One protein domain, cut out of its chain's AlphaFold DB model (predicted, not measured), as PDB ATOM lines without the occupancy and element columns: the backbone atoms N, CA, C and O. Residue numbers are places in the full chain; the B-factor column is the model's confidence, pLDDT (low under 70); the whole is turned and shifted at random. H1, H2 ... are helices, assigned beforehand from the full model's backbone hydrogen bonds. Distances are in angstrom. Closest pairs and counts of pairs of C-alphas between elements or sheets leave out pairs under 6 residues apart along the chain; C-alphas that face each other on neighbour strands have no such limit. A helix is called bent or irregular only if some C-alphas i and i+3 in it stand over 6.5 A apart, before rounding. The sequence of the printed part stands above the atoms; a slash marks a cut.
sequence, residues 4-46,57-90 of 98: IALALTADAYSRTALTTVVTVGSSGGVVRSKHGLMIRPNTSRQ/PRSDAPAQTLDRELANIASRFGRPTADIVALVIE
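This is residues 4 to 46 and 57 to 90 of the 98 residues of an uncharacterized protein of Hyphomicrobiaceae bacterium (UniProt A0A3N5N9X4). Three helices make a small cluster at one end of the domain, their centres in a triangle, with H1 and H2 side by side and H3 folded back on H2 as a hairpin, and a long looped stretch with no named element, residues 15 to 46, starts beside the helices and reaches out to make a loose lobe at the other end. This stretch leaves the end of H1, runs away from the helices to a far tip at Gly 28 and folds back on itself with two short pairings. The printed part has 77 residues with three named helices, in the order H1, H2, H3, and no named strand; the class is all helix, though only 34 of the 77 residues are in named elements. The whole is only just compact, close to loose, with a radius of gyration of the C-alphas of 13.6 A, and the C-alphas span 38 by 27 by 18 A along their three main axes.

The longest helix is H2, residues 65 to 77, 13 residues from Thr 65 to Phe 77 and 17.6 A from first to last C-alpha; its C-alpha 65 stands at (22.790, -23.093, 3.323) and its C-alpha 77 at (5.527, -19.733, 2.650). H3, residues 79 to 88, follows it with 10 residues from Arg 79 to Val 88 and measures 14.4 A; C-alpha 88 is at (11.589, -33.940, 6.787). H1, residues 4 to 14, opens the printed part with 11 residues from Ile 4 to Ser 14 and measures 15.2 A; C-alpha 4 is at (26.374, -29.523, -2.226). None of the three helices is bent or irregular.

H2 touches both H1 and H3. H2 and H1 have 11 pairs of C-alphas within 8 A, and their closest C-alphas, those of Thr 65 and Ala 5, are 6.1 A apart. These two helices run the same way at a shallow tilt of 24 degrees, with their centres 11.3 A apart. H2 and H3 form a helical hairpin, running opposite ways at a steep tilt of 41 degrees with their centres 9.5 A apart. H2 touches H3 with residues 70 to 74 alone, and the closest C-alphas of the two helices are those of Ala 74 and Ala 82, at 5.1 A. H1 and H3 are close but not clearly touching, with 2 pairs of C-alphas within 8 A; their closest C-alphas are those of Ala 12 and Val 85, at 6.3 A. H1 and H3 run opposite ways at a steep tilt of 61 degrees. In H1, H2 and H3 every pair of O i and N i+4 is within hydrogen-bond range. Outside the helices, residues 24 to 25 pair with residues 43 to 44, parallel, and residues 31 to 32 pair with residues 38 to 39, antiparallel.

The two C-alphas farthest apart, those of Gly 28 and Pro 80, are 38.3 A apart. Residues 47 to 56 are cut out and not printed, and C-alphas 46 and 57 stand 20.9 A apart across the cut. The link from H1 to H2 is the one across the cut, with 50 residues between the two helices in the chain; the link from H2 to H3, 1 residue, is tight. Residues 15 to 46, 32 residues with no named element, have their C-alphas 8 to 21 A from the mean of all C-alphas. The mean pLDDT of the printed part is 91.1, and residues 45 to 46 are under 70.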
ATOM      1  N   ILE A   4      27.024 -29.110  -3.472       93.69
ATOM      2  CA  ILE A   4      26.374 -29.523  -2.226       93.69
ATOM      3  C   ILE A   4      25.396 -28.429  -1.813       93.69
ATOM      4  O   ILE A   4      24.230 -28.708  -1.547       93.69
ATOM      5  N   ALA A   5      25.838 -27.168  -1.844       94.19
ATOM      6  CA  ALA A   5      24.966 -26.031  -1.559       94.19
ATOM      7  C   ALA A   5      23.784 -25.953  -2.546       94.19
ATOM      8  O   ALA A   5      22.653 -25.687  -2.137       94.19
ATOM      9  N   LEU A   6      24.021 -26.233  -3.836       93.56
ATOM     10  CA  LEU A   6      22.955 -26.310  -4.840       93.56
ATOM     11  C   LEU A   6      21.949 -27.423  -4.530       93.56
ATOM     12  O   LEU A   6      20.747 -27.167  -4.560       93.56
ATOM     13  N   ALA A   7      22.427 -28.633  -4.235       93.69
ATOM     14  CA  ALA A   7      21.571 -29.778  -3.943       93.69
ATOM     15  C   ALA A   7      20.719 -29.537  -2.693       93.69
ATOM     16  O   ALA A   7      19.512 -29.744  -2.741       93.69
ATOM     17  N   LEU A   8      21.318 -29.019  -1.615       95.19
ATOM     18  CA  LEU A   8      20.603 -28.692  -0.377       95.19
ATOM     19  C   LEU A   8      19.542 -27.606  -0.594       95.19
ATOM     20  O   LEU A   8      18.428 -27.730  -0.092       95.19
ATOM     21  N   THR A   9      19.857 -26.575  -1.385       95.25
ATOM     22  CA  THR A   9      18.878 -25.541  -1.760       95.25
ATOM     23  C   THR A   9      17.706 -26.166  -2.519       95.25
ATOM     24  O   THR A   9      16.548 -25.952  -2.169       95.25
ATOM     25  N   ALA A  10      17.991 -26.963  -3.552       94.75
ATOM     26  CA  ALA A  10      16.949 -27.565  -4.376       94.75
ATOM     27  C   ALA A  10      16.072 -28.555  -3.590       94.75
ATOM     28  O   ALA A  10      14.850 -28.553  -3.752       94.75
ATOM     29  N   ASP A  11      16.679 -29.360  -2.719       95.00
ATOM     30  CA  ASP A  11      15.991 -30.334  -1.872       95.00
ATOM     31  C   ASP A  11      15.061 -29.650  -0.856       95.00
ATOM     32  O   ASP A  11      13.880 -29.993  -0.776       95.00
ATOM     33  N   ALA A  12      15.536 -28.607  -0.163       96.12
ATOM     34  CA  ALA A  12      14.728 -27.859   0.804       96.12
ATOM     35  C   ALA A  12      13.475 -27.238   0.162       96.12
ATOM     36  O   ALA A  12      12.365 -27.398   0.673       96.12
ATOM     37  N   TYR A  13      13.619 -26.580  -0.994       96.75
ATOM     38  CA  TYR A  13      12.472 -25.997  -1.700       96.75
ATOM     39  C   TYR A  13      11.519 -27.060  -2.259       96.75
ATOM     40  O   TYR A  13      10.302 -26.871  -2.201       96.75
ATOM     41  N   SER A  14      12.033 -28.196  -2.737       95.75
ATOM     42  CA  SER A  14      11.191 -29.295  -3.241       95.75
ATOM     43  C   SER A  14      10.299 -29.886  -2.142       95.75
ATOM     44  O   SER A  14       9.161 -30.269  -2.401       95.75
ATOM     45  N   ARG A  15      10.771 -29.881  -0.888       96.88
ATOM     46  CA  ARG A  15      10.021 -30.366   0.283       96.88
ATOM     47  C   ARG A  15       8.958 -29.394   0.794       96.88
ATOM     48  O   ARG A  15       8.190 -29.757   1.678       96.88
ATOM     49  N   THR A  16       8.852 -28.194   0.218       97.06
ATOM     50  CA  THR A  16       7.719 -27.298   0.510       97.06
ATOM     51  C   THR A  16       6.398 -27.845  -0.027       97.06
ATOM     52  O   THR A  16       5.353 -27.427   0.453       97.06
ATOM     53  N   ALA A  17       6.433 -28.733  -1.035       92.94
ATOM     54  CA  ALA A  17       5.273 -29.235  -1.784       92.94
ATOM     55  C   ALA A  17       4.397 -28.149  -2.452       92.94
ATOM     56  O   ALA A  17       3.341 -28.451  -3.005       92.94
ATOM     57  N   LEU A  18       4.843 -26.890  -2.435       95.56
ATOM     58  CA  LEU A  18       4.133 -25.732  -2.987       95.56
ATOM     59  C   LEU A  18       4.770 -25.216  -4.281       95.56
ATOM     60  O   LEU A  18       4.225 -24.323  -4.925       95.56
ATOM     61  N   THR A  19       5.943 -25.737  -4.648       93.00
ATOM     62  CA  THR A  19       6.717 -25.269  -5.801       93.00
ATOM     63  C   THR A  19       7.394 -26.419  -6.533       93.00
ATOM     64  O   THR A  19       7.676 -27.463  -5.949       93.00
ATOM     65  N   THR A  20       7.703 -26.187  -7.808       92.88
ATOM     66  CA  THR A  20       8.604 -27.032  -8.596       92.88
ATOM     67  C   THR A  20       9.939 -26.318  -8.735       92.88
ATOM     68  O   THR A  20       9.989 -25.165  -9.167       92.88
ATOM     69  N   VAL A  21      11.030 -27.000  -8.393       94.12
ATOM     70  CA  VAL A  21      12.380 -26.436  -8.473       94.12
ATOM     71  C   VAL A  21      13.052 -26.873  -9.769       94.12
ATOM     72  O   VAL A  21      13.090 -28.057 -10.095       94.12
ATOM     73  N   VAL A  22      13.615 -25.913 -10.501       92.94
ATOM     74  CA  VAL A  22      14.356 -26.158 -11.743       92.94
ATOM     75  C   VAL A  22      15.675 -25.397 -11.743       92.94
ATOM     76  O   VAL A  22      15.784 -24.297 -11.203       92.94
ATOM     77  N   THR A  23      16.687 -25.965 -12.389       91.69
ATOM     78  CA  THR A  23      17.951 -25.274 -12.662       91.69
ATOM     79  C   THR A  23      17.854 -24.480 -13.964       91.69
ATOM     80  O   THR A  23      17.374 -24.977 -14.986       91.69
ATOM     81  N   VAL A  24      18.333 -23.238 -13.933       89.94
ATOM     82  CA  VAL A  24      18.318 -22.316 -15.076       89.94
ATOM     83  C   VAL A  24      19.753 -22.029 -15.505       89.94
ATOM     84  O   VAL A  24      20.596 -21.687 -14.676       89.94
ATOM     85  N   GLY A  25      20.042 -22.139 -16.801       88.44
ATOM     86  CA  GLY A  25      21.368 -21.852 -17.352       88.44
ATOM     87  C   GLY A  25      21.330 -21.460 -18.827       88.44
ATOM     88  O   GLY A  25      20.284 -21.099 -19.360       88.44
ATOM     89  N   SER A  26      22.476 -21.483 -19.503       84.38
ATOM     90  CA  SER A  26      22.525 -21.274 -20.957       84.38
ATOM     91  C   SER A  26      22.014 -22.517 -21.693       84.38
ATOM     92  O   SER A  26      22.279 -23.638 -21.259       84.38
ATOM     93  N   SER A  27      21.301 -22.333 -22.811       75.62
ATOM     94  CA  SER A  27      20.788 -23.452 -23.619       75.62
ATOM     95  C   SER A  27      21.926 -24.383 -24.051       75.62
ATOM     96  O   SER A  27      22.942 -23.918 -24.567       75.62
ATOM     97  N   GLY A  28      21.784 -25.685 -23.783       73.75
ATOM     98  CA  GLY A  28      22.794 -26.705 -24.093       73.75
ATOM     99  C   GLY A  28      24.092 -26.626 -23.275       73.75
ATOM    100  O   GLY A  28      24.972 -27.463 -23.462       73.75
ATOM    101  N   GLY A  29      24.228 -25.659 -22.361       84.19
ATOM    102  CA  GLY A  29      25.440 -25.458 -21.573       84.19
ATOM    103  C   GLY A  29      25.495 -26.384 -20.364       84.19
ATOM    104  O   GLY A  29      24.664 -26.278 -19.468       84.19
ATOM    105  N   VAL A  30      26.496 -27.260 -20.303       91.12
ATOM    106  CA  VAL A  30      26.807 -28.031 -19.092       91.12
ATOM    107  C   VAL A  30      27.751 -27.213 -18.216       91.12
ATOM    108  O   VAL A  30      28.740 -26.668 -18.705       91.12
ATOM    109  N   VAL A  31      27.461 -27.127 -16.918       91.12
ATOM    110  CA  VAL A  31      28.278 -26.383 -15.955       91.12
ATOM    111  C   VAL A  31      29.035 -27.357 -15.065       91.12
ATOM    112  O   VAL A  31      28.432 -28.220 -14.429       91.12
ATOM    113  N   ARG A  32      30.358 -27.193 -14.987       94.19
ATOM    114  CA  ARG A  32      31.190 -27.927 -14.030       94.19
ATOM    115  C   ARG A  32      31.059 -27.299 -12.638       94.19
ATOM    116  O   ARG A  32      31.282 -26.096 -12.476       94.19
ATOM    117  N   SER A  33      30.681 -28.091 -11.641       93.06
ATOM    118  CA  SER A  33      30.628 -27.678 -10.235       93.06
ATOM    119  C   SER A  33      32.026 -27.596  -9.609       93.06
ATOM    120  O   SER A  33      33.029 -27.966 -10.222       93.06
ATOM    121  N   LYS A  34      32.093 -27.105  -8.367       91.75
ATOM    122  CA  LYS A  34      33.330 -26.918  -7.599       91.75
ATOM    123  C   LYS A  34      34.094 -28.227  -7.409       91.75
ATOM    124  O   LYS A  34      35.309 -28.222  -7.585       91.75
ATOM    125  N   HIS A  35      33.405 -29.329  -7.115       92.88
ATOM    126  CA  HIS A  35      34.030 -30.645  -6.918       92.88
ATOM    127  C   HIS A  35      33.919 -31.558  -8.154       92.88
ATOM    128  O   HIS A  35      34.273 -32.732  -8.098       92.88
ATOM    129  N   GLY A  36      33.538 -31.000  -9.311       94.75
ATOM    130  CA  GLY A  36      33.750 -31.619 -10.620       94.75
ATOM    131  C   GLY A  36      32.550 -32.327 -11.251       94.75
ATOM    132  O   GLY A  36      32.720 -32.890 -12.331       94.75
ATOM    133  N   LEU A  37      31.358 -32.268 -10.651       95.06
ATOM    134  CA  LEU A  37      30.120 -32.729 -11.286       95.06
ATOM    135  C   LEU A  37      29.771 -31.887 -12.516       95.06
ATOM    136  O   LEU A  37      29.946 -30.668 -12.543       95.06
ATOM    137  N   MET A  38      29.227 -32.549 -13.533       95.50
ATOM    138  CA  MET A  38      28.749 -31.921 -14.761       95.50
ATOM    139  C   MET A  38      27.230 -31.762 -14.685       95.50
ATOM    140  O   MET A  38      26.486 -32.728 -14.842       95.50
ATOM    141  N   ILE A  39      26.766 -30.541 -14.422       92.06
ATOM    142  CA  ILE A  39      25.348 -30.235 -14.216       92.06
ATOM    143  C   ILE A  39      24.762 -29.687 -15.513       92.06
ATOM    144  O   ILE A  39      25.212 -28.662 -16.027       92.06
ATOM    145  N   ARG A  40      23.732 -30.360 -16.033       92.56
ATOM    146  CA  ARG A  40      22.937 -29.880 -17.168       92.56
ATOM    147  C   ARG A  40      21.703 -29.131 -16.646       92.56
ATOM    148  O   ARG A  40      20.876 -29.773 -16.000       92.56
ATOM    149  N   PRO A  41      21.553 -27.825 -16.931       90.69
ATOM    150  CA  PRO A  41      20.377 -27.060 -16.540       90.69
ATOM    151  C   PRO A  41      19.079 -27.639 -17.117       90.69
ATOM    152  O   PRO A  41      19.071 -28.139 -18.243       90.69
ATOM    153  N   ASN A  42      17.979 -27.534 -16.370       89.19
ATOM    154  CA  ASN A  42      16.653 -27.970 -16.818       89.19
ATOM    155  C   ASN A  42      16.097 -27.061 -17.919       89.19
ATOM    156  O   ASN A  42      15.440 -27.545 -18.837       89.19
ATOM    157  N   THR A  43      16.335 -25.751 -17.818       86.50
ATOM    158  CA  THR A  43      15.806 -24.760 -18.761       86.50
ATOM    159  C   THR A  43      16.802 -23.637 -19.041       86.50
ATOM    160  O   THR A  43      17.768 -23.423 -18.300       86.50
ATOM    161  N   SER A  44      16.576 -22.918 -20.141       79.75
ATOM    162  CA  SER A  44      17.406 -21.784 -20.534       79.75
ATOM    163  C   SER A  44      16.935 -20.476 -19.887       79.75
ATOM    164  O   SER A  44      15.745 -20.292 -19.639       79.75
ATOM    165  N   ARG A  45      17.852 -19.521 -19.674       68.44
ATOM    166  CA  ARG A  45      17.538 -18.176 -19.144       68.44
ATOM    167  C   ARG A  45      16.595 -17.351 -20.045       68.44
ATOM    168  O   ARG A  45      16.089 -16.326 -19.606       68.44
ATOM    169  N   GLN A  46      16.377 -17.762 -21.297       65.56
ATOM    170  CA  GLN A  46      15.684 -16.983 -22.331       65.56
ATOM    171  C   GLN A  46      14.148 -17.013 -22.286       65.56
ATOM    172  O   GLN A  46      13.509 -16.561 -23.228       65.56
ATOM    173  N   PRO A  57      23.597 -20.273  -4.793       82.44
ATOM    174  CA  PRO A  57      23.995 -20.789  -3.489       82.44
ATOM    175  C   PRO A  57      25.405 -20.331  -3.115       82.44
ATOM    176  O   PRO A  57      26.321 -20.340  -3.948       82.44
ATOM    177  N   ARG A  58      25.596 -19.955  -1.849       80.69
ATOM    178  CA  ARG A  58      26.919 -19.591  -1.329       80.69
ATOM    179  C   ARG A  58      27.797 -20.838  -1.212       80.69
ATOM    180  O   ARG A  58      27.328 -21.907  -0.843       80.69
ATOM    181  N   SER A  59      29.080 -20.697  -1.537       74.50
ATOM    182  CA  SER A  59      30.046 -21.807  -1.595       74.50
ATOM    183  C   SER A  59      30.993 -21.893  -0.393       74.50
ATOM    184  O   SER A  59      31.960 -22.656  -0.443       74.50
ATOM    185  N   ASP A  60      30.779 -21.054   0.622       72.88
ATOM    186  CA  ASP A  60      31.625 -20.894   1.811       72.88
ATOM    187  C   ASP A  60      31.320 -21.951   2.884       72.88
ATOM    188  O   ASP A  60      32.246 -22.570   3.401       72.88
ATOM    189  N   ALA A  61      30.039 -22.216   3.161       80.50
ATOM    190  CA  ALA A  61      29.603 -23.230   4.123       80.50
ATOM    191  C   ALA A  61      28.341 -23.968   3.628       80.50
ATOM    192  O   ALA A  61      27.221 -23.537   3.912       80.50
ATOM    193  N   PRO A  62      28.486 -25.093   2.897       75.69
ATOM    194  CA  PRO A  62      27.357 -25.752   2.242       75.69
ATOM    195  C   PRO A  62      26.229 -26.156   3.196       75.69
ATOM    196  O   PRO A  62      25.075 -25.871   2.898       75.69
ATOM    197  N   ALA A  63      26.540 -26.718   4.371       78.81
ATOM    198  CA  ALA A  63      25.525 -27.116   5.353       78.81
ATOM    199  C   ALA A  63      24.752 -25.922   5.952       78.81
ATOM    200  O   ALA A  63      23.548 -26.021   6.158       78.81
ATOM    201  N   GLN A  64      25.407 -24.768   6.133       86.06
ATOM    202  CA  GLN A  64      24.760 -23.523   6.593       86.06
ATOM    203  C   GLN A  64      23.840 -22.903   5.527       86.06
ATOM    204  O   GLN A  64      23.180 -21.891   5.762       86.06
ATOM    205  N   THR A  65      23.792 -23.478   4.321       91.69
ATOM    206  CA  THR A  65      22.790 -23.093   3.323       91.69
ATOM    207  C   THR A  65      21.386 -23.393   3.830       91.69
ATOM    208  O   THR A  65      20.501 -22.574   3.614       91.69
ATOM    209  N   LEU A  66      21.190 -24.488   4.574       93.62
ATOM    210  CA  LEU A  66      19.874 -24.861   5.094       93.62
ATOM    211  C   LEU A  66      19.320 -23.829   6.082       93.62
ATOM    212  O   LEU A  66      18.163 -23.456   5.934       93.62
ATOM    213  N   ASP A  67      20.130 -23.289   7.000       93.50
ATOM    214  CA  ASP A  67      19.694 -22.219   7.917       93.50
ATOM    215  C   ASP A  67      19.072 -21.030   7.172       93.50
ATOM    216  O   ASP A  67      17.991 -20.540   7.513       93.50
ATOM    217  N   ARG A  68      19.756 -20.583   6.115       92.00
ATOM    218  CA  ARG A  68      19.325 -19.455   5.287       92.00
ATOM    219  C   ARG A  68      18.109 -19.806   4.442       92.00
ATOM    220  O   ARG A  68      17.172 -19.012   4.393       92.00
ATOM    221  N   GLU A  69      18.110 -20.956   3.776       94.81
ATOM    222  CA  GLU A  69      16.989 -21.322   2.912       94.81
ATOM    223  C   GLU A  69      15.727 -21.629   3.719       94.81
ATOM    224  O   GLU A  69      14.643 -21.246   3.296       94.81
ATOM    225  N   LEU A  70      15.837 -22.198   4.920       96.00
ATOM    226  CA  LEU A  70      14.695 -22.367   5.821       96.00
ATOM    227  C   LEU A  70      14.150 -21.019   6.308       96.00
ATOM    228  O   LEU A  70      12.933 -20.832   6.347       96.00
ATOM    229  N   ALA A  71      15.016 -20.038   6.588       95.06
ATOM    230  CA  ALA A  71      14.577 -18.671   6.881       95.06
ATOM    231  C   ALA A  71      13.865 -18.021   5.677       95.06
ATOM    232  O   ALA A  71      12.810 -17.403   5.844       95.06
ATOM    233  N   ASN A  72      14.383 -18.211   4.461       95.12
ATOM    234  CA  ASN A  72      13.754 -17.729   3.228       95.12
ATOM    235  C   ASN A  72      12.395 -18.406   2.979       95.12
ATOM    236  O   ASN A  72      11.415 -17.733   2.650       95.12
ATOM    237  N   ILE A  73      12.313 -19.727   3.165       96.75
ATOM    238  CA  ILE A  73      11.078 -20.513   3.058       96.75
ATOM    239  C   ILE A  73      10.060 -20.022   4.086       96.75
ATOM    240  O   ILE A  73       8.918 -19.774   3.712       96.75
ATOM    241  N   ALA A  74      10.456 -19.791   5.342       96.88
ATOM    242  CA  ALA A  74       9.549 -19.257   6.358       96.88
ATOM    243  C   ALA A  74       9.041 -17.859   6.011       96.88
ATOM    244  O   ALA A  74       7.855 -17.580   6.180       96.88
ATOM    245  N   SER A  75       9.912 -16.991   5.489       96.00
ATOM    246  CA  SER A  75       9.514 -15.655   5.044       96.00
ATOM    247  C   SER A  75       8.538 -15.692   3.866       96.00
ATOM    248  O   SER A  75       7.752 -14.759   3.716       96.00
ATOM    249  N   ARG A  76       8.607 -16.717   3.008       95.38
ATOM    250  CA  ARG A  76       7.825 -16.787   1.766       95.38
ATOM    251  C   ARG A  76       6.542 -17.605   1.887       95.38
ATOM    252  O   ARG A  76       5.518 -17.201   1.350       95.38
ATOM    253  N   PHE A  77       6.613 -18.755   2.544       96.25
ATOM    254  CA  PHE A  77       5.527 -19.733   2.650       96.25
ATOM    255  C   PHE A  77       4.981 -19.865   4.078       96.25
ATOM    256  O   PHE A  77       3.996 -20.560   4.297       96.25
ATOM    257  N   GLY A  78       5.583 -19.162   5.040       96.44
ATOM    258  CA  GLY A  78       5.198 -19.195   6.444       96.44
ATOM    259  C   GLY A  78       6.052 -20.154   7.271       96.44
ATOM    260  O   GLY A  78       6.597 -21.146   6.781       96.44
ATOM    261  N   ARG A  79       6.154 -19.847   8.566       96.12
ATOM    262  CA  ARG A  79       6.951 -20.617   9.526       96.12
ATOM    263  C   ARG A  79       6.595 -22.115   9.571       96.12
ATOM    264  O   ARG A  79       7.531 -22.907   9.490       96.12
ATOM    265  N   PRO A  80       5.308 -22.523   9.593       96.19
ATOM    266  CA  PRO A  80       4.953 -23.942   9.645       96.19
ATOM    267  C   PRO A  80       5.487 -24.754   8.460       96.19
ATOM    268  O   PRO A  80       5.907 -25.894   8.635       96.19
ATOM    269  N   THR A  81       5.522 -24.173   7.255       97.62
ATOM    270  CA  THR A  81       6.093 -24.845   6.077       97.62
ATOM    271  C   THR A  81       7.582 -25.097   6.263       97.62
ATOM    272  O   THR A  81       8.052 -26.196   5.986       97.62
ATOM    273  N   ALA A  82       8.329 -24.111   6.759       97.69
ATOM    274  CA  ALA A  82       9.754 -24.279   7.011       97.69
ATOM    275  C   ALA A  82      10.038 -25.291   8.135       97.69
ATOM    276  O   ALA A  82      10.973 -26.076   8.005       97.69
ATOM    277  N   ASP A  83       9.212 -25.337   9.186       96.69
ATOM    278  CA  ASP A  83       9.334 -26.342  10.254       96.69
ATOM    279  C   ASP A  83       9.118 -27.768   9.727       96.69
ATOM    280  O   ASP A  83       9.882 -28.674  10.059       96.69
ATOM    281  N   ILE A  84       8.126 -27.970   8.848       97.06
ATOM    282  CA  ILE A  84       7.910 -29.264   8.183       97.06
ATOM    283  C   ILE A  84       9.104 -29.617   7.295       97.06
ATOM    284  O   ILE A  84       9.583 -30.748   7.355       97.06
ATOM    285  N   VAL A  85       9.611 -28.674   6.492       97.81
ATOM    286  CA  VAL A  85      10.793 -28.920   5.648       97.81
ATOM    287  C   VAL A  85      11.971 -29.357   6.511       97.81
ATOM    288  O   VAL A  85      12.554 -30.396   6.210       97.81
ATOM    289  N   ALA A  86      12.272 -28.619   7.587       97.00
ATOM    290  CA  ALA A  86      13.349 -28.916   8.532       97.00
ATOM    291  C   ALA A  86      13.205 -30.315   9.149       97.00
ATOM    292  O   ALA A  86      14.165 -31.083   9.150       97.00
ATOM    293  N   LEU A  87      11.995 -30.675   9.591       96.31
ATOM    294  CA  LEU A  87      11.690 -32.004  10.121       96.31
ATOM    295  C   LEU A  87      11.948 -33.103   9.083       96.31
ATOM    296  O   LEU A  87      12.601 -34.094   9.391       96.31
ATOM    297  N   VAL A  88      11.465 -32.929   7.849       96.25
ATOM    298  CA  VAL A  88      11.589 -33.940   6.787       96.25
ATOM    299  C   VAL A  88      13.052 -34.143   6.370       96.25
ATOM    300  O   VAL A  88      13.417 -35.248   5.977       96.25
ATOM    301  N   ILE A  89      13.895 -33.103   6.423       95.25
ATOM    302  CA  ILE A  89      15.354 -33.204   6.183       95.25
ATOM    303  C   ILE A  89      16.158 -33.563   7.441       95.25
ATOM    304  O   ILE A  89      17.382 -33.593   7.361       95.25
ATOM    305  N   GLU A  90      15.499 -33.805   8.581       94.50
ATOM    306  CA  GLU A  90      16.126 -34.051   9.891       94.50
ATOM    307  C   GLU A  90      17.143 -32.968  10.300       94.50
ATOM    308  O   GLU A  90      18.141 -33.228  10.974       94.50
TER     309      GLU A  90